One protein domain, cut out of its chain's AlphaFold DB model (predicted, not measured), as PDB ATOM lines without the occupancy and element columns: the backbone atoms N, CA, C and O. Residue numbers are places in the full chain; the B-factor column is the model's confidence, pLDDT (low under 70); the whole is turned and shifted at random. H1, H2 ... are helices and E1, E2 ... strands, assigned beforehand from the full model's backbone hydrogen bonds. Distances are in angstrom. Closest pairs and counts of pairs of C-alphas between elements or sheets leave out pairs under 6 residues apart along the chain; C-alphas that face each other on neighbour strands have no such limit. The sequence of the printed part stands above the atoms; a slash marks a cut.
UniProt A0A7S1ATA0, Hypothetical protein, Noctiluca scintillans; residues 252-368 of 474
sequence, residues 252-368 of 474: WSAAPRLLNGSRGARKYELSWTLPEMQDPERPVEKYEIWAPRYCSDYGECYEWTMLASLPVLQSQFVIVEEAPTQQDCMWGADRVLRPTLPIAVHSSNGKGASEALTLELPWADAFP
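AT A GLANCE: This is residues 252 to 368 of the 474 residues of the protein "Hypothetical protein" of Noctiluca scintillans (UniProt A0A7S1ATA0). Two twisted sheets lie partly face to face with their strands crossed, a larger one of E4, E3, E6 and E7 and a smaller one of E1, E2 and E5, and the helix H1 packs on the larger sheet at one end of the sandwich. At the other end the loop of residues 276 to 281 sticks out. The 117 printed residues include seven named strands and one named helix, in the order E1 E2 E3 E4 E5 H1 E6 E7, and both sheets are antiparallel, in the orders E4 E3 E6 E7 and E1 E2 E5. The class is mostly strand; the whole is compact, with a radius of gyration of the C-alphas of 14.6 A, yet elongated, spanning 46 by 28 by 22 A.

HOW THE PARTS SIT: Start at E1, residues 257 to 260, which forms a hairpin with E2, residues 267 to 273; look for N 257 and O 269, 3.0 A apart. On the other side of E2 find E5, residues 316 to 320, antiparallel at 162 degrees, with N 270 and O 317 at 2.8 A. In the other sheet, strongly twisted, E3, residues 286 to 295, and E4, residues 301 to 311, form a hairpin, with N 307 and O 289 at 2.7 A. E3 also neighbours E6, residues 340 to 349, with N 290 and O 344 at 2.8 A. E6 and E7, residues 357 to 362, form a hairpin, with N 359 and O 343 at 2.7 A. The sheets make a sandwich, two sheets face to face, their strands at 48 degrees; the closest C-alphas of E2 and E7 are those of Leu 270 and Leu 359, 7.8 A apart. H1, residues 324 to 336, makes two layers with the larger sheet, a helix on one face of a sheet: its height is 8.0 A, over E4 and E3. It runs along the strands only just, at 29.5 degrees to E3 on the local plane; its closest C-alphas with E3 are those of Cys 329 and Arg 293, 4.2 A apart. In H1, 7 of 9 O i to N i+4 pairs are within hydrogen-bond range.

IN THESE COORDINATES: Find C-alpha 257 at (-44.225, 28.057, 22.857), where E1 begins its 9.1 A. E2 spans 20.5 A, E3 26.9 A, E4 26.7 A and E5 13.1 A. H1 runs 19.0 A from C-alpha 324 at (-58.924, 16.900, 32.649). E6 spans 28.7 A, and E7 15.9 A to C-alpha 362 at (-49.335, 34.326, 27.503).

THE WHOLE: The C-alphas farthest apart are those of Glu 281 and Pro 368, 47.1 A. The printed part has no cut, the link E2 to E3 is long with 12 residues, and no printed residue is under 70 in pLDDT.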
ATOM      1  N   TRP A 252     -34.996  29.181  34.051       94.19
ATOM      2  CA  TRP A 252     -35.626  29.421  32.759       94.19
ATOM      3  C   TRP A 252     -34.725  28.973  31.597       94.19
ATOM      4  O   TRP A 252     -33.514  29.199  31.639       94.19
ATOM      5  N   SER A 253     -35.302  28.338  30.572       94.62
ATOM      6  CA  SER A 253     -34.581  27.987  29.337       94.62
ATOM      7  C   SER A 253     -35.052  28.830  28.157       94.62
ATOM      8  O   SER A 253     -34.253  29.546  27.557       94.62
ATOM      9  N   ALA A 254     -36.346  28.787  27.843       93.88
ATOM     10  CA  ALA A 254     -36.918  29.488  26.700       93.88
ATOM     11  C   ALA A 254     -38.320  30.019  27.008       93.88
ATOM     12  O   ALA A 254     -38.989  29.566  27.936       93.88
ATOM     13  N   ALA A 255     -38.764  30.997  26.215       94.38
ATOM     14  CA  ALA A 255     -40.133  31.490  26.290       94.38
ATOM     15  C   ALA A 255     -41.146  30.370  25.987       94.38
ATOM     16  O   ALA A 255     -40.871  29.543  25.112       94.38
ATOM     17  N   PRO A 256     -42.320  30.350  26.651       96.06
ATOM     18  CA  PRO A 256     -43.378  29.403  26.340       96.06
ATOM     19  C   PRO A 256     -43.739  29.404  24.858       96.06
ATOM     20  O   PRO A 256     -43.927  30.463  24.253       96.06
ATOM     21  N   ARG A 257     -43.889  28.215  24.276       96.38
ATOM     22  CA  ARG A 257     -44.225  28.057  22.857       96.38
ATOM     23  C   ARG A 257     -45.660  27.579  22.709       96.38
ATOM     24  O   ARG A 257     -46.018  26.512  23.196       96.38
ATOM     25  N   LEU A 258     -46.485  28.356  22.008       96.38
ATOM     26  CA  LEU A 258     -47.832  27.936  21.628       96.38
ATOM     27  C   LEU A 258     -47.734  26.935  20.469       96.38
ATOM     28  O   LEU A 258     -47.381  27.309  19.353       96.38
ATOM     29  N   LEU A 259     -48.050  25.668  20.733       96.31
ATOM     30  CA  LEU A 259     -48.031  24.603  19.725       96.31
ATOM     31  C   LEU A 259     -49.367  24.496  18.981       96.31
ATOM     32  O   LEU A 259     -49.395  24.220  17.785       96.31
ATOM     33  N   ASN A 260     -50.483  24.696  19.688       95.25
ATOM     34  CA  ASN A 260     -51.818  24.701  19.096       95.25
ATOM     35  C   ASN A 260     -52.702  25.733  19.795       95.25
ATOM     36  O   ASN A 260     -52.862  25.705  21.015       95.25
ATOM     37  N   GLY A 261     -53.288  26.622  18.998       90.88
ATOM     38  CA  GLY A 261     -54.133  27.719  19.445       90.88
ATOM     39  C   GLY A 261     -55.613  27.541  19.131       90.88
ATOM     40  O   GLY A 261     -56.285  28.545  18.953       90.88
ATOM     41  N   SER A 262     -56.127  26.317  18.984       88.00
ATOM     42  CA  SER A 262     -57.543  26.058  18.668       88.00
ATOM     43  C   SER A 262     -58.383  25.752  19.913       88.00
ATOM     44  O   SER A 262     -57.914  25.152  20.880       88.00
ATOM     45  N   ARG A 263     -59.653  26.180  19.907       82.31
ATOM     46  CA  ARG A 263     -60.574  25.989  21.037       82.31
ATOM     47  C   ARG A 263     -60.827  24.498  21.278       82.31
ATOM     48  O   ARG A 263     -61.319  23.817  20.382       82.31
ATOM     49  N   GLY A 264     -60.568  24.019  22.494       85.62
ATOM     50  CA  GLY A 264     -60.742  22.613  22.870       85.62
ATOM     51  C   GLY A 264     -59.520  21.731  22.593       85.62
ATOM     52  O   GLY A 264     -59.584  20.536  22.865       85.62
ATOM     53  N   ALA A 265     -58.438  22.291  22.047       92.06
ATOM     54  CA  ALA A 265     -57.196  21.576  21.748       92.06
ATOM     55  C   ALA A 265     -55.964  22.480  21.943       92.06
ATOM     56  O   ALA A 265     -54.977  22.367  21.212       92.06
ATOM     57  N   ARG A 266     -56.031  23.415  22.901       93.62
ATOM     58  CA  ARG A 266     -54.926  24.333  23.207       93.62
ATOM     59  C   ARG A 266     -53.715  23.580  23.749       93.62
ATOM     60  O   ARG A 266     -53.881  22.701  24.596       93.62
ATOM     61  N   LYS A 267     -52.512  23.945  23.286       96.44
ATOM     62  CA  LYS A 267     -51.243  23.322  23.704       96.44
ATOM     63  C   LYS A 267     -50.128  24.348  23.860       96.44
ATOM     64  O   LYS A 267     -49.827  25.045  22.891       96.44
ATOM     65  N   TYR A 268     -49.483  24.375  25.026       97.31
ATOM     66  CA  TYR A 268     -48.229  25.107  25.242       97.31
ATOM     67  C   TYR A 268     -47.113  24.169  25.658       97.31
ATOM     68  O   TYR A 268     -47.321  23.278  26.473       97.31
ATOM     69  N   GLU A 269     -45.925  24.430  25.138       97.56
ATOM     70  CA  GLU A 269     -44.675  23.828  25.577       97.56
ATOM     71  C   GLU A 269     -43.930  24.792  26.504       97.56
ATOM     72  O   GLU A 269     -43.792  25.986  26.217       97.56
ATOM     73  N   LEU A 270     -43.460  24.243  27.617       97.38
ATOM     74  CA  LEU A 270     -42.670  24.890  28.653       97.38
ATOM     75  C   LEU A 270     -41.331  24.172  28.767       97.38
ATOM     76  O   LEU A 270     -41.300  22.940  28.726       97.38
ATOM     77  N   SER A 271     -40.243  24.920  28.955       97.50
ATOM     78  CA  SER A 271     -38.917  24.340  29.156       97.50
ATOM     79  C   SER A 271     -38.096  25.071  30.217       97.50
ATOM     80  O   SER A 271     -38.145  26.295  30.357       97.50
ATOM     81  N   TRP A 272     -37.294  24.302  30.951       97.69
ATOM     82  CA  TRP A 272     -36.288  24.798  31.888       97.69
ATOM     83  C   TRP A 272     -34.921  24.181  31.592       97.69
ATOM     84  O   TRP A 272     -34.784  23.237  30.815       97.69
ATOM     85  N   THR A 273     -33.881  24.768  32.165       97.31
ATOM     86  CA  THR A 273     -32.500  24.338  31.963       97.31
ATOM     87  C   THR A 273     -32.171  23.233  32.961       97.31
ATOM     88  O   THR A 273     -32.368  23.409  34.166       97.31
ATOM     89  N   LEU A 274     -31.667  22.097  32.469       96.06
ATOM     90  CA  LEU A 274     -31.110  21.056  33.333       96.06
ATOM     91  C   LEU A 274     -29.719  21.476  33.806       96.06
ATOM     92  O   LEU A 274     -28.952  22.015  33.005       96.06
ATOM     93  N   PRO A 275     -29.365  21.225  35.074       92.62
ATOM     94  CA  PRO A 275     -27.992  21.405  35.513       92.62
ATOM     95  C   PRO A 275     -27.079  20.428  34.758       92.62
ATOM     96  O   PRO A 275     -27.398  19.245  34.647       92.62
ATOM     97  N   GLU A 276     -25.939  20.912  34.259       93.38
ATOM     98  CA  GLU A 276     -24.933  20.065  33.590       93.38
ATOM     99  C   GLU A 276     -24.386  18.982  34.531       93.38
ATOM    100  O   GLU A 276     -24.096  17.864  34.111       93.38
ATOM    101  N   MET A 277     -24.288  19.312  35.821       93.88
ATOM    102  CA  MET A 277     -23.861  18.420  36.892       93.88
ATOM    103  C   MET A 277     -24.778  18.613  38.100       93.88
ATOM    104  O   MET A 277     -25.039  19.746  38.506       93.88
ATOM    105  N   GLN A 278     -25.282  17.517  38.670       90.94
ATOM    106  CA  GLN A 278     -26.080  17.586  39.893       90.94
ATOM    107  C   GLN A 278     -25.184  17.805  41.108       90.94
ATOM    108  O   GLN A 278     -24.168  17.130  41.262       90.94
ATOM    109  N   ASP A 279     -25.602  18.723  41.976       91.44
ATOM    110  CA  ASP A 279     -25.013  18.895  43.298       91.44
ATOM    111  C   ASP A 279     -25.383  17.672  44.164       91.44
ATOM    112  O   ASP A 279     -26.576  17.443  44.390       91.44
ATOM    113  N   PRO A 280     -24.410  16.869  44.638       88.81
ATOM    114  CA  PRO A 280     -24.688  15.703  45.473       88.81
ATOM    115  C   PRO A 280     -25.314  16.070  46.827       88.81
ATOM    116  O   PRO A 280     -25.988  15.232  47.423       88.81
ATOM    117  N   GLU A 281     -25.140  17.305  47.310       90.06
ATOM    118  CA  GLU A 281     -25.793  17.790  48.534       90.06
ATOM    119  C   GLU A 281     -27.249  18.208  48.285       90.06
ATOM    120  O   GLU A 281     -28.074  18.221  49.200       90.06
ATOM    121  N   ARG A 282     -27.581  18.541  47.033       92.25
ATOM    122  CA  ARG A 282     -28.887  19.048  46.588       92.25
ATOM    123  C   ARG A 282     -29.402  18.286  45.362       92.25
ATOM    124  O   ARG A 282     -29.715  18.907  44.339       92.25
ATOM    125  N   PRO A 283     -29.504  16.946  45.430       92.19
ATOM    126  CA  PRO A 283     -29.898  16.157  44.276       92.19
ATOM    127  C   PRO A 283     -31.342  16.481  43.897       92.19
ATOM    128  O   PRO A 283     -32.203  16.601  44.770       92.19
ATOM    129  N   VAL A 284     -31.612  16.592  42.597       94.19
ATOM    130  CA  VAL A 284     -32.975  16.696  42.063       94.19
ATOM    131  C   VAL A 284     -33.461  15.284  41.764       94.19
ATOM    132  O   VAL A 284     -32.807  14.559  41.021       94.19
ATOM    133  N   GLU A 285     -34.608  14.884  42.309       92.44
ATOM    134  CA  GLU A 285     -35.187  13.558  42.041       92.44
ATOM    135  C   GLU A 285     -36.339  13.592  41.047       92.44
ATOM    136  O   GLU A 285     -36.561  12.638  40.298       92.44
ATOM    137  N   LYS A 286     -37.073  14.699  41.038       96.50
ATOM    138  CA  LYS A 286     -38.190  14.930  40.134       96.50
ATOM    139  C   LYS A 286     -38.442  16.422  39.989       96.50
ATOM    140  O   LYS A 286     -38.035  17.219  40.834       96.50
ATOM    141  N   TYR A 287     -39.160  16.771  38.933       98.19
ATOM    142  CA  TYR A 287     -39.782  18.079  38.797       98.19
ATOM    143  C   TYR A 287     -41.276  17.958  39.052       98.19
ATOM    144  O   TYR A 287     -41.920  17.026  38.571       98.19
ATOM    145  N   GLU A 288     -41.834  18.893  39.805       98.25
ATOM    146  CA  GLU A 288     -43.267  18.968  40.071       98.25
ATOM    147  C   GLU A 288     -43.822  20.227  39.427       98.25
ATOM    148  O   GLU A 288     -43.283  21.320  39.600       98.25
ATOM    149  N   ILE A 289     -44.891  20.061  38.657       98.31
ATOM    150  CA  ILE A 289     -45.487  21.139  37.876       98.31
ATOM    151  C   ILE A 289     -46.857  21.428  38.438       98.31
ATOM    152  O   ILE A 289     -47.695  20.532  38.533       98.31
ATOM    153  N   TRP A 290     -47.088  22.689  38.761       98.31
ATOM    154  CA  TRP A 290     -48.279  23.162  39.435       98.31
ATOM    155  C   TRP A 290     -48.909  24.306  38.657       98.31
ATOM    156  O   TRP A 290     -48.222  25.111  38.030       98.31
ATOM    157  N   ALA A 291     -50.233  24.387  38.708       97.62
ATOM    158  CA  ALA A 291     -50.983  25.468  38.087       97.62
ATOM    159  C   ALA A 291     -52.185  25.865  38.948       97.62
ATOM    160  O   ALA A 291     -52.717  25.026  39.688       97.62
ATOM    161  N   PRO A 292     -52.650  27.118  38.848       96.50
ATOM    162  CA  PRO A 292     -53.822  27.563  39.571       96.50
ATOM    163  C   PRO A 292     -55.075  26.935  38.971       96.50
ATOM    164  O   PRO A 292     -55.340  27.022  37.772       96.50
ATOM    165  N   ARG A 293     -55.870  26.299  39.822       94.75
ATOM    166  CA  ARG A 293     -57.184  25.768  39.472       94.75
ATOM    167  C   ARG A 293     -58.274  26.829  39.594       94.75
ATOM    168  O   ARG A 293     -59.195  26.865  38.780       94.75
ATOM    169  N   TYR A 294     -58.149  27.704  40.590       91.19
ATOM    170  CA  TYR A 294     -59.097  28.782  40.846       91.19
ATOM    171  C   TYR A 294     -58.386  30.124  40.986       91.19
ATOM    172  O   TYR A 294     -57.377  30.249  41.685       91.19
ATOM    173  N   CYS A 295     -58.975  31.124  40.337       88.38
ATOM    174  CA  CYS A 295     -58.577  32.520  40.417       88.38
ATOM    175  C   CYS A 295     -59.773  33.345  40.913       88.38
ATOM    176  O   CYS A 295     -60.905  33.055  40.511       88.38
ATOM    177  N   SER A 296     -59.553  34.362  41.750       87.31
ATOM    178  CA  SER A 296     -60.594  35.357  42.047       87.31
ATOM    179  C   SER A 296     -60.874  36.232  40.833       87.31
ATOM    180  O   SER A 296     -60.082  36.308  39.893       87.31
ATOM    181  N   ASP A 297     -61.978  36.973  40.896       79.50
ATOM    182  CA  ASP A 297     -62.334  37.982  39.896       79.50
ATOM    183  C   ASP A 297     -61.283  39.096  39.749       79.50
ATOM    184  O   ASP A 297     -61.211  39.729  38.696       79.50
ATOM    185  N   TYR A 298     -60.435  39.300  40.763       81.75
ATOM    186  CA  TYR A 298     -59.301  40.231  40.726       81.75
ATOM    187  C   TYR A 298     -58.038  39.623  40.095       81.75
ATOM    188  O   TYR A 298     -57.037  40.312  39.919       81.75
ATOM    189  N   GLY A 299     -58.078  38.340  39.727       80.94
ATOM    190  CA  GLY A 299     -56.981  37.621  39.087       80.94
ATOM    191  C   GLY A 299     -56.017  36.930  40.051       80.94
ATOM    192  O   GLY A 299     -55.103  36.255  39.582       80.94
ATOM    193  N   GLU A 300     -56.212  37.030  41.365       88.81
ATOM    194  CA  GLU A 300     -55.375  36.347  42.359       88.81
ATOM    195  C   GLU A 300     -55.639  34.832  42.350       88.81
ATOM    196  O   GLU A 300     -56.779  34.393  42.200       88.81
ATOM    197  N   CYS A 301     -54.590  34.021  42.496       90.56
ATOM    198  CA  CYS A 301     -54.665  32.558  42.482       90.56
ATOM    199  C   CYS A 301     -54.526  31.996  43.896       90.56
ATOM    200  O   CYS A 301     -53.561  32.339  44.575       90.56
ATOM    201  N   TYR A 302     -55.414  31.087  44.313       87.25
ATOM    202  CA  TYR A 302     -55.386  30.560  45.693       87.25
ATOM    203  C   TYR A 302     -55.346  29.034  45.783       87.25
ATOM    204  O   TYR A 302     -54.727  28.503  46.696       87.25
ATOM    205  N   GLU A 303     -55.958  28.311  44.844       94.06
ATOM    206  CA  GLU A 303     -55.899  26.844  44.825       94.06
ATOM    207  C   GLU A 303     -54.980  26.393  43.696       94.06
ATOM    208  O   GLU A 303     -55.306  26.554  42.517       94.06
ATOM    209  N   TRP A 304     -53.837  25.826  44.065       96.00
ATOM    210  CA  TRP A 304     -52.877  25.237  43.141       96.00
ATOM    211  C   TRP A 304     -53.069  23.727  43.085       96.00
ATOM    212  O   TRP A 304     -53.320  23.080  44.099       96.00
ATOM    213  N   THR A 305     -52.943  23.154  41.894       97.12
ATOM    214  CA  THR A 305     -53.025  21.708  41.697       97.12
ATOM    215  C   THR A 305     -51.822  21.210  40.913       97.12
ATOM    216  O   THR A 305     -51.323  21.898  40.016       97.12
ATOM    217  N   MET A 306     -51.342  20.018  41.262       97.69
ATOM    218  CA  MET A 306     -50.221  19.388  40.580       97.69
ATOM    219  C   MET A 306     -50.700  18.827  39.242       97.69
ATOM    220  O   MET A 306     -51.572  17.960  39.185       97.69
ATOM    221  N   LEU A 307     -50.112  19.315  38.156       97.44
ATOM    222  CA  LEU A 307     -50.396  18.867  36.799       97.44
ATOM    223  C   LEU A 307     -49.621  17.601  36.440       97.44
ATOM    224  O   LEU A 307     -50.150  16.743  35.732       97.44
ATOM    225  N   ALA A 308     -48.366  17.512  36.884       97.75
ATOM    226  CA  ALA A 308     -47.483  16.394  36.584       97.75
ATOM    227  C   ALA A 308     -46.296  16.318  37.551       97.75
ATOM    228  O   ALA A 308     -45.857  17.327  38.106       97.75
ATOM    229  N   SER A 309     -45.747  15.109  37.669       97.62
ATOM    230  CA  SER A 309     -44.422  14.857  38.226       97.62
ATOM    231  C   SER A 309     -43.553  14.242  37.135       97.62
ATOM    232  O   SER A 309     -43.945  13.248  36.520       97.62
ATOM    233  N   LEU A 310     -42.412  14.865  36.856       97.31
ATOM    234  CA  LEU A 310     -41.512  14.483  35.774       97.31
ATOM    235  C   LEU A 310     -40.182  13.947  36.316       97.31
ATOM    236  O   LEU A 310     -39.701  14.432  37.343       97.31
ATOM    237  N   PRO A 311     -39.558  12.981  35.623       96.12
ATOM    238  CA  PRO A 311     -38.237  12.481  35.982       96.12
ATOM    239  C   PRO A 311     -37.146  13.539  35.756       96.12
ATOM    240  O   PRO A 311     -37.305  14.465  34.964       96.12
ATOM    241  N   VAL A 312     -35.994  13.359  36.407       94.12
ATOM    242  CA  VAL A 312     -34.900  14.350  36.459       94.12
ATOM    243  C   VAL A 312     -34.348  14.778  35.099       94.12
ATOM    244  O   VAL A 312     -33.890  15.901  34.935       94.12
ATOM    245  N   LEU A 313     -34.360  13.885  34.111       94.25
ATOM    246  CA  LEU A 313     -33.818  14.179  32.781       94.25
ATOM    247  C   LEU A 313     -34.835  14.868  31.865       94.25
ATOM    248  O   LEU A 313     -34.497  15.239  30.744       94.25
ATOM    249  N   GLN A 314     -36.081  15.028  32.315       96.56
ATOM    250  CA  GLN A 314     -37.123  15.666  31.533       96.56
ATOM    251  C   GLN A 314     -37.252  17.133  31.936       96.56
ATOM    252  O   GLN A 314     -37.734  17.459  33.018       96.56
ATOM    253  N   SER A 315     -36.850  18.020  31.027       96.44
ATOM    254  CA  SER A 315     -36.870  19.471  31.228       96.44
ATOM    255  C   SER A 315     -37.946  20.210  30.446       96.44
ATOM    256  O   SER A 315     -37.903  21.433  30.311       96.44
ATOM    257  N   GLN A 316     -38.878  19.449  29.880       97.56
ATOM    258  CA  GLN A 316     -39.937  19.951  29.023       97.56
ATOM    259  C   GLN A 316     -41.279  19.380  29.459       97.56
ATOM    260  O   GLN A 316     -41.411  18.185  29.753       97.56
ATOM    261  N   PHE A 317     -42.288  20.244  29.448       97.75
ATOM    262  CA  PHE A 317     -43.665  19.890  29.737       97.75
ATOM    263  C   PHE A 317     -44.603  20.526  28.724       97.75
ATOM    264  O   PHE A 317     -44.463  21.701  28.391       97.75
ATOM    265  N   VAL A 318     -45.588  19.753  28.270       97.81
ATOM    266  CA  VAL A 318     -46.640  20.253  27.389       97.81
ATOM    267  C   VAL A 318     -47.955  20.255  28.154       97.81
ATOM    268  O   VAL A 318     -48.476  19.194  28.500       97.81
ATOM    269  N   ILE A 319     -48.496  21.448  28.396       96.88
ATOM    270  CA  ILE A 319     -49.855  21.609  28.913       96.88
ATOM    271  C   ILE A 319     -50.841  21.495  27.749       96.88
ATOM    272  O   ILE A 319     -50.664  22.133  26.708       96.88
ATOM    273  N   VAL A 320     -51.860  20.658  27.915       96.94
ATOM    274  CA  VAL A 320     -52.834  20.272  26.894       96.94
ATOM    275  C   VAL A 320     -54.258  20.357  27.447       96.94
ATOM    276  O   VAL A 320     -54.556  19.872  28.538       96.94
ATOM    277  N   GLU A 321     -55.170  20.950  26.676       93.81
ATOM    278  CA  GLU A 321     -56.577  21.100  27.078       93.81
ATOM    279  C   GLU A 321     -57.318  19.760  27.191       93.81
ATOM    280  O   GLU A 321     -58.350  19.664  27.850       93.81
ATOM    281  N   GLU A 322     -56.819  18.714  26.535       92.62
ATOM    282  CA  GLU A 322     -57.445  17.395  26.536       92.62
ATOM    283  C   GLU A 322     -57.282  16.642  27.870       92.62
ATOM    284  O   GLU A 322     -58.031  15.695  28.131       92.62
ATOM    285  N   ALA A 323     -56.326  17.043  28.717       94.12
ATOM    286  CA  ALA A 323     -56.093  16.438  30.024       94.12
ATOM    287  C   ALA A 323     -57.017  17.078  31.084       94.12
ATOM    288  O   ALA A 323     -56.907  18.279  31.314       94.12
ATOM    289  N   PRO A 324     -57.893  16.320  31.778       91.94
ATOM    290  CA  PRO A 324     -58.924  16.900  32.649       91.94
ATOM    291  C   PRO A 324     -58.407  17.837  33.752       91.94
ATOM    292  O   PRO A 324     -58.993  18.886  33.991       91.94
ATOM    293  N   THR A 325     -57.298  17.490  34.411       92.56
ATOM    294  CA  THR A 325     -56.705  18.325  35.473       92.56
ATOM    295  C   THR A 325     -56.116  19.622  34.923       92.56
ATOM    296  O   THR A 325     -56.252  20.677  35.533       92.56
ATOM    297  N   GLN A 326     -55.509  19.561  33.739       95.75
ATOM    298  CA  GLN A 326     -54.947  20.723  33.054       95.75
ATOM    299  C   GLN A 326     -56.065  21.614  32.505       95.75
ATOM    300  O   GLN A 326     -56.011  22.833  32.648       95.75
ATOM    301  N   GLN A 327     -57.121  21.003  31.963       93.88
ATOM    302  CA  GLN A 327     -58.326  21.680  31.500       93.88
ATOM    303  C   GLN A 327     -58.964  22.527  32.600       93.88
ATOM    304  O   GLN A 327     -59.321  23.672  32.338       93.88
ATOM    305  N   ASP A 328     -59.070  22.000  33.822       92.56
ATOM    306  CA  ASP A 328     -59.603  22.744  34.966       92.56
ATOM    307  C   ASP A 328     -58.804  24.037  35.222       92.56
ATOM    308  O   ASP A 328     -59.404  25.103  35.369       92.56
ATOM    309  N   CYS A 329     -57.467  23.980  35.203       94.12
ATOM    310  CA  CYS A 329     -56.604  25.157  35.368       94.12
ATOM    311  C   CYS A 329     -56.744  26.160  34.216       94.12
ATOM    312  O   CYS A 329     -56.882  27.366  34.431       94.12
ATOM    313  N   MET A 330     -56.767  25.658  32.981       93.12
ATOM    314  CA  MET A 330     -56.949  26.475  31.778       93.12
ATOM    315  C   MET A 330     -58.310  27.186  31.804       93.12
ATOM    316  O   MET A 330     -58.406  28.374  31.502       93.12
ATOM    317  N   TRP A 331     -59.367  26.495  32.237       89.25
ATOM    318  CA  TRP A 331     -60.693  27.081  32.423       89.25
ATOM    319  C   TRP A 331     -60.756  28.056  33.595       89.25
ATOM    320  O   TRP A 331     -61.499  29.034  33.514       89.25
ATOM    321  N   GLY A 332     -59.989  27.823  34.660       88.31
ATOM    322  CA  GLY A 332     -59.798  28.786  35.741       88.31
ATOM    323  C   GLY A 332     -59.319  30.131  35.196       88.31
ATOM    324  O   GLY A 332     -59.961  31.151  35.439       88.31
ATOM    325  N   ALA A 333     -58.273  30.124  34.362       89.31
ATOM    326  CA  ALA A 333     -57.771  31.329  33.697       89.31
ATOM    327  C   ALA A 333     -58.764  31.936  32.690       89.31
ATOM    328  O   ALA A 333     -58.896  33.162  32.628       89.31
ATOM    329  N   ASP A 334     -59.507  31.110  31.944       87.25
ATOM    330  CA  ASP A 334     -60.537  31.577  31.001       87.25
ATOM    331  C   ASP A 334     -61.688  32.320  31.695       87.25
ATOM    332  O   ASP A 334     -62.266  33.246  31.131       87.25
ATOM    333  N   ARG A 335     -62.066  31.916  32.914       82.06
ATOM    334  CA  ARG A 335     -63.212  32.506  33.635       82.06
ATOM    335  C   ARG A 335     -62.983  33.943  34.076       82.06
ATOM    336  O   ARG A 335     -63.964  34.661  34.244       82.06
ATOM    337  N   VAL A 336     -61.730  34.317  34.288       81.75
ATOM    338  CA  VAL A 336     -61.316  35.654  34.738       81.75
ATOM    339  C   VAL A 336     -60.556  36.412  33.642       81.75
ATOM    340  O   VAL A 336     -60.116  37.541  33.855       81.75
ATOM    341  N   LEU A 337     -60.411  35.779  32.466       81.00
ATOM    342  CA  LEU A 337     -59.648  36.222  31.293       81.00
ATOM    343  C   LEU A 337     -58.308  36.839  31.678       81.00
ATOM    344  O   LEU A 337     -57.992  37.975  31.316       81.00
ATOM    345  N   ARG A 338     -57.526  36.072  32.441       84.31
ATOM    346  CA  ARG A 338     -56.190  36.508  32.834       84.31
ATOM    347  C   ARG A 338     -55.315  36.744  31.597       84.31
ATOM    348  O   ARG A 338     -55.347  35.928  30.671       84.31
ATOM    349  N   PRO A 339     -54.485  37.802  31.599       88.75
ATOM    350  CA  PRO A 339     -53.514  38.021  30.532       88.75
ATOM    351  C   PRO A 339     -52.499  36.878  30.473       88.75
ATOM    352  O   PRO A 339     -52.137  36.440  29.384       88.75
ATOM    353  N   THR A 340     -52.112  36.342  31.634       93.50
ATOM    354  CA  THR A 340     -51.176  35.228  31.759       93.50
ATOM    355  C   THR A 340     -51.700  34.122  32.673       93.50
ATOM    356  O   THR A 340     -52.418  34.388  33.643       93.50
ATOM    357  N   LEU A 341     -51.336  32.874  32.369       94.38
ATOM    358  CA  LEU A 341     -51.556  31.711  33.230       94.38
ATOM    359  C   LEU A 341     -50.214  31.321  33.879       94.38
ATOM    360  O   LEU A 341     -49.335  30.837  33.163       94.38
ATOM    361  N   PRO A 342     -50.039  31.518  35.198       96.25
ATOM    362  CA  PRO A 342     -48.797  31.163  35.869       96.25
ATOM    363  C   PRO A 342     -48.708  29.647  36.055       96.25
ATOM    364  O   PRO A 342     -49.658  29.009  36.507       96.25
ATOM    365  N   ILE A 343     -47.556  29.073  35.728       97.31
ATOM    366  CA  ILE A 343     -47.223  27.666  35.953       97.31
ATOM    367  C   ILE A 343     -45.979  27.615  36.831       97.31
ATOM    368  O   ILE A 343     -44.942  28.150  36.458       97.31
ATOM    369  N   ALA A 344     -46.068  26.971  37.987       98.00
ATOM    370  CA  ALA A 344     -44.946  26.820  38.902       98.00
ATOM    371  C   ALA A 344     -44.238  25.486  38.648       98.00
ATOM    372  O   ALA A 344     -44.880  24.434  38.593       98.00
ATOM    373  N   VAL A 345     -42.917  25.525  38.497       98.25
ATOM    374  CA  VAL A 345     -42.066  24.337  38.398       98.25
ATOM    375  C   VAL A 345     -41.153  24.294  39.614       98.25
ATOM    376  O   VAL A 345     -40.378  25.220  39.849       98.25
ATOM    377  N   HIS A 346     -41.226  23.202  40.363       98.25
ATOM    378  CA  HIS A 346     -40.353  22.935  41.498       98.25
ATOM    379  C   HIS A 346     -39.401  21.799  41.152       98.25
ATOM    380  O   HIS A 346     -39.802  20.818  40.526       98.25
ATOM    381  N   SER A 347     -38.147  21.912  41.573       97.69
ATOM    382  CA  SER A 347     -37.268  20.756  41.707       97.69
ATOM    383  C   SER A 347     -37.481  20.167  43.099       97.69
ATOM    384  O   SER A 347     -37.428  20.874  44.103       97.69
ATOM    385  N   SER A 348     -37.753  18.869  43.168       95.25
ATOM    386  CA  SER A 348     -38.101  18.205  44.425       95.25
ATOM    387  C   SER A 348     -37.185  17.012  44.684       95.25
ATOM    388  O   SER A 348     -36.750  16.316  43.759       95.25
ATOM    389  N   ASN A 349     -36.907  16.771  45.961       92.38
ATOM    390  CA  ASN A 349     -36.256  15.566  46.475       92.38
ATOM    391  C   ASN A 349     -36.932  15.120  47.781       92.38
ATOM    392  O   ASN A 349     -37.926  15.719  48.197       92.38
ATOM    393  N   GLY A 350     -36.396  14.098  48.453       84.81
ATOM    394  CA  GLY A 350     -36.912  13.625  49.741       84.81
ATOM    395  C   GLY A 350     -36.941  14.665  50.873       84.81
ATOM    396  O   GLY A 350     -37.558  14.402  51.900       84.81
ATOM    397  N   LYS A 351     -36.321  15.845  50.709       89.44
ATOM    398  CA  LYS A 351     -36.374  16.945  51.685       89.44
ATOM    399  C   LYS A 351     -37.497  17.938  51.470       89.44
ATOM    400  O   LYS A 351     -37.909  18.590  52.425       89.44
ATOM    401  N   GLY A 352     -37.961  18.082  50.239       90.50
ATOM    402  CA  GLY A 352     -38.980  19.055  49.894       90.50
ATOM    403  C   GLY A 352     -38.788  19.629  48.501       90.50
ATOM    404  O   GLY A 352     -37.915  19.215  47.734       90.50
ATOM    405  N   ALA A 353     -39.652  20.587  48.189       95.25
ATOM    406  CA  ALA A 353     -39.651  21.322  46.939       95.25
ATOM    407  C   ALA A 353     -38.766  22.571  47.051       95.25
ATOM    408  O   ALA A 353     -38.760  23.249  48.079       95.25
ATOM    409  N   SER A 354     -38.046  22.886  45.978       96.81
ATOM    410  CA  SER A 354     -37.338  24.152  45.816       96.81
ATOM    411  C   SER A 354     -38.291  25.345  45.809       96.81
ATOM    412  O   SER A 354     -39.511  25.204  45.679       96.81
ATOM    413  N   GLU A 355     -37.719  26.549  45.811       97.44
ATOM    414  CA  GLU A 355     -38.439  27.735  45.347       97.44
ATOM    415  C   GLU A 355     -38.995  27.506  43.926       97.44
ATOM    416  O   GLU A 355     -38.387  26.807  43.104       97.44
ATOM    417  N   ALA A 356     -40.185  28.051  43.668       97.19
ATOM    418  CA  ALA A 356     -40.900  27.876  42.412       97.19
ATOM    419  C   ALA A 356     -40.271  28.707  41.288       97.19
ATOM    420  O   ALA A 356     -40.224  29.935  41.366       97.19
ATOM    421  N   LEU A 357     -39.920  28.067  40.173       97.50
ATOM    422  CA  LEU A 357     -39.790  28.779  38.904       97.50
ATOM    423  C   LEU A 357     -41.194  29.052  38.362       97.50
ATOM    424  O   LEU A 357     -41.877  28.125  37.929       97.50
ATOM    425  N   THR A 358     -41.618  30.313  38.367       97.19
ATOM    426  CA  THR A 358     -42.928  30.699  37.826       97.19
ATOM    427  C   THR A 358     -42.812  31.055  36.344       97.19
ATOM    428  O   THR A 358     -42.116  31.996  35.965       97.19
ATOM    429  N   LEU A 359     -43.499  30.284  35.502       96.19
ATOM    430  CA  LEU A 359     -43.609  30.460  34.060       96.19
ATOM    431  C   LEU A 359     -44.945  31.123  33.717       96.19
ATOM    432  O   LEU A 359     -46.001  30.514  33.869       96.19
ATOM    433  N   GLU A 360     -44.910  32.362  33.233       95.81
ATOM    434  CA  GLU A 360     -46.112  33.092  32.818       95.81
ATOM    435  C   GLU A 360     -46.470  32.747  31.366       95.81
ATOM    436  O   GLU A 360     -45.855  33.239  30.417       95.81
ATOM    437  N   LEU A 361     -47.473  31.888  31.175       94.56
ATOM    438  CA  LEU A 361     -47.989  31.564  29.846       94.56
ATOM    439  C   LEU A 361     -48.804  32.742  29.298       94.56
ATOM    440  O   LEU A 361     -49.793  33.104  29.937       94.56
ATOM    441  N   PRO A 362     -48.489  33.305  28.115       92.75
ATOM    442  CA  PRO A 362     -49.335  34.326  27.503       92.75
ATOM    443  C   PRO A 362     -50.689  33.704  27.160       92.75
ATOM    444  O   PRO A 362     -50.746  32.781  26.351       92.75
ATOM    445  N   TRP A 363     -51.767  34.170  27.789       90.81
ATOM    446  CA  TRP A 363     -53.061  33.486  27.792       90.81
ATOM    447  C   TRP A 363     -54.123  34.232  26.986       90.81
ATOM    448  O   TRP A 363     -54.354  33.891  25.825       90.81
ATOM    449  N   ALA A 364     -54.761  35.265  27.552       84.62
ATOM    450  CA  ALA A 364     -55.869  35.962  26.888       84.62
ATOM    451  C   ALA A 364     -55.489  36.525  25.505       84.62
ATOM    452  O   ALA A 364     -56.294  36.471  24.574       84.62
ATOM    453  N   ASP A 365     -54.252  37.000  25.341       82.31
ATOM    454  CA  ASP A 365     -53.784  37.591  24.082       82.31
ATOM    455  C   ASP A 365     -53.517  36.555  22.985       82.31
ATOM    456  O   ASP A 365     -53.672  36.851  21.790       82.31
ATOM    457  N   ALA A 366     -53.162  35.335  23.391       85.94
ATOM    458  CA  ALA A 366     -52.848  34.227  22.499       85.94
ATOM    459  C   ALA A 366     -54.101  33.588  21.881       85.94
ATOM    460  O   ALA A 366     -54.013  32.953  20.830       85.94
ATOM    461  N   PHE A 367     -55.274  33.782  22.494       85.38
ATOM    462  CA  PHE A 367     -56.526  33.173  22.056       85.38
ATOM    463  C   PHE A 367     -57.530  34.232  21.592       85.38
ATOM    464  O   PHE A 367     -58.164  34.888  22.419       85.38
ATOM    465  N   PRO A 368     -57.766  34.377  20.273       77.50
ATOM    466  CA  PRO A 368     -58.657  35.408  19.740       77.50
ATOM    467  C   PRO A 368     -60.075  35.390  20.323       77.50
ATOM    468  O   PRO A 368     -60.692  36.441  20.453       77.50
TER     469      PRO A 368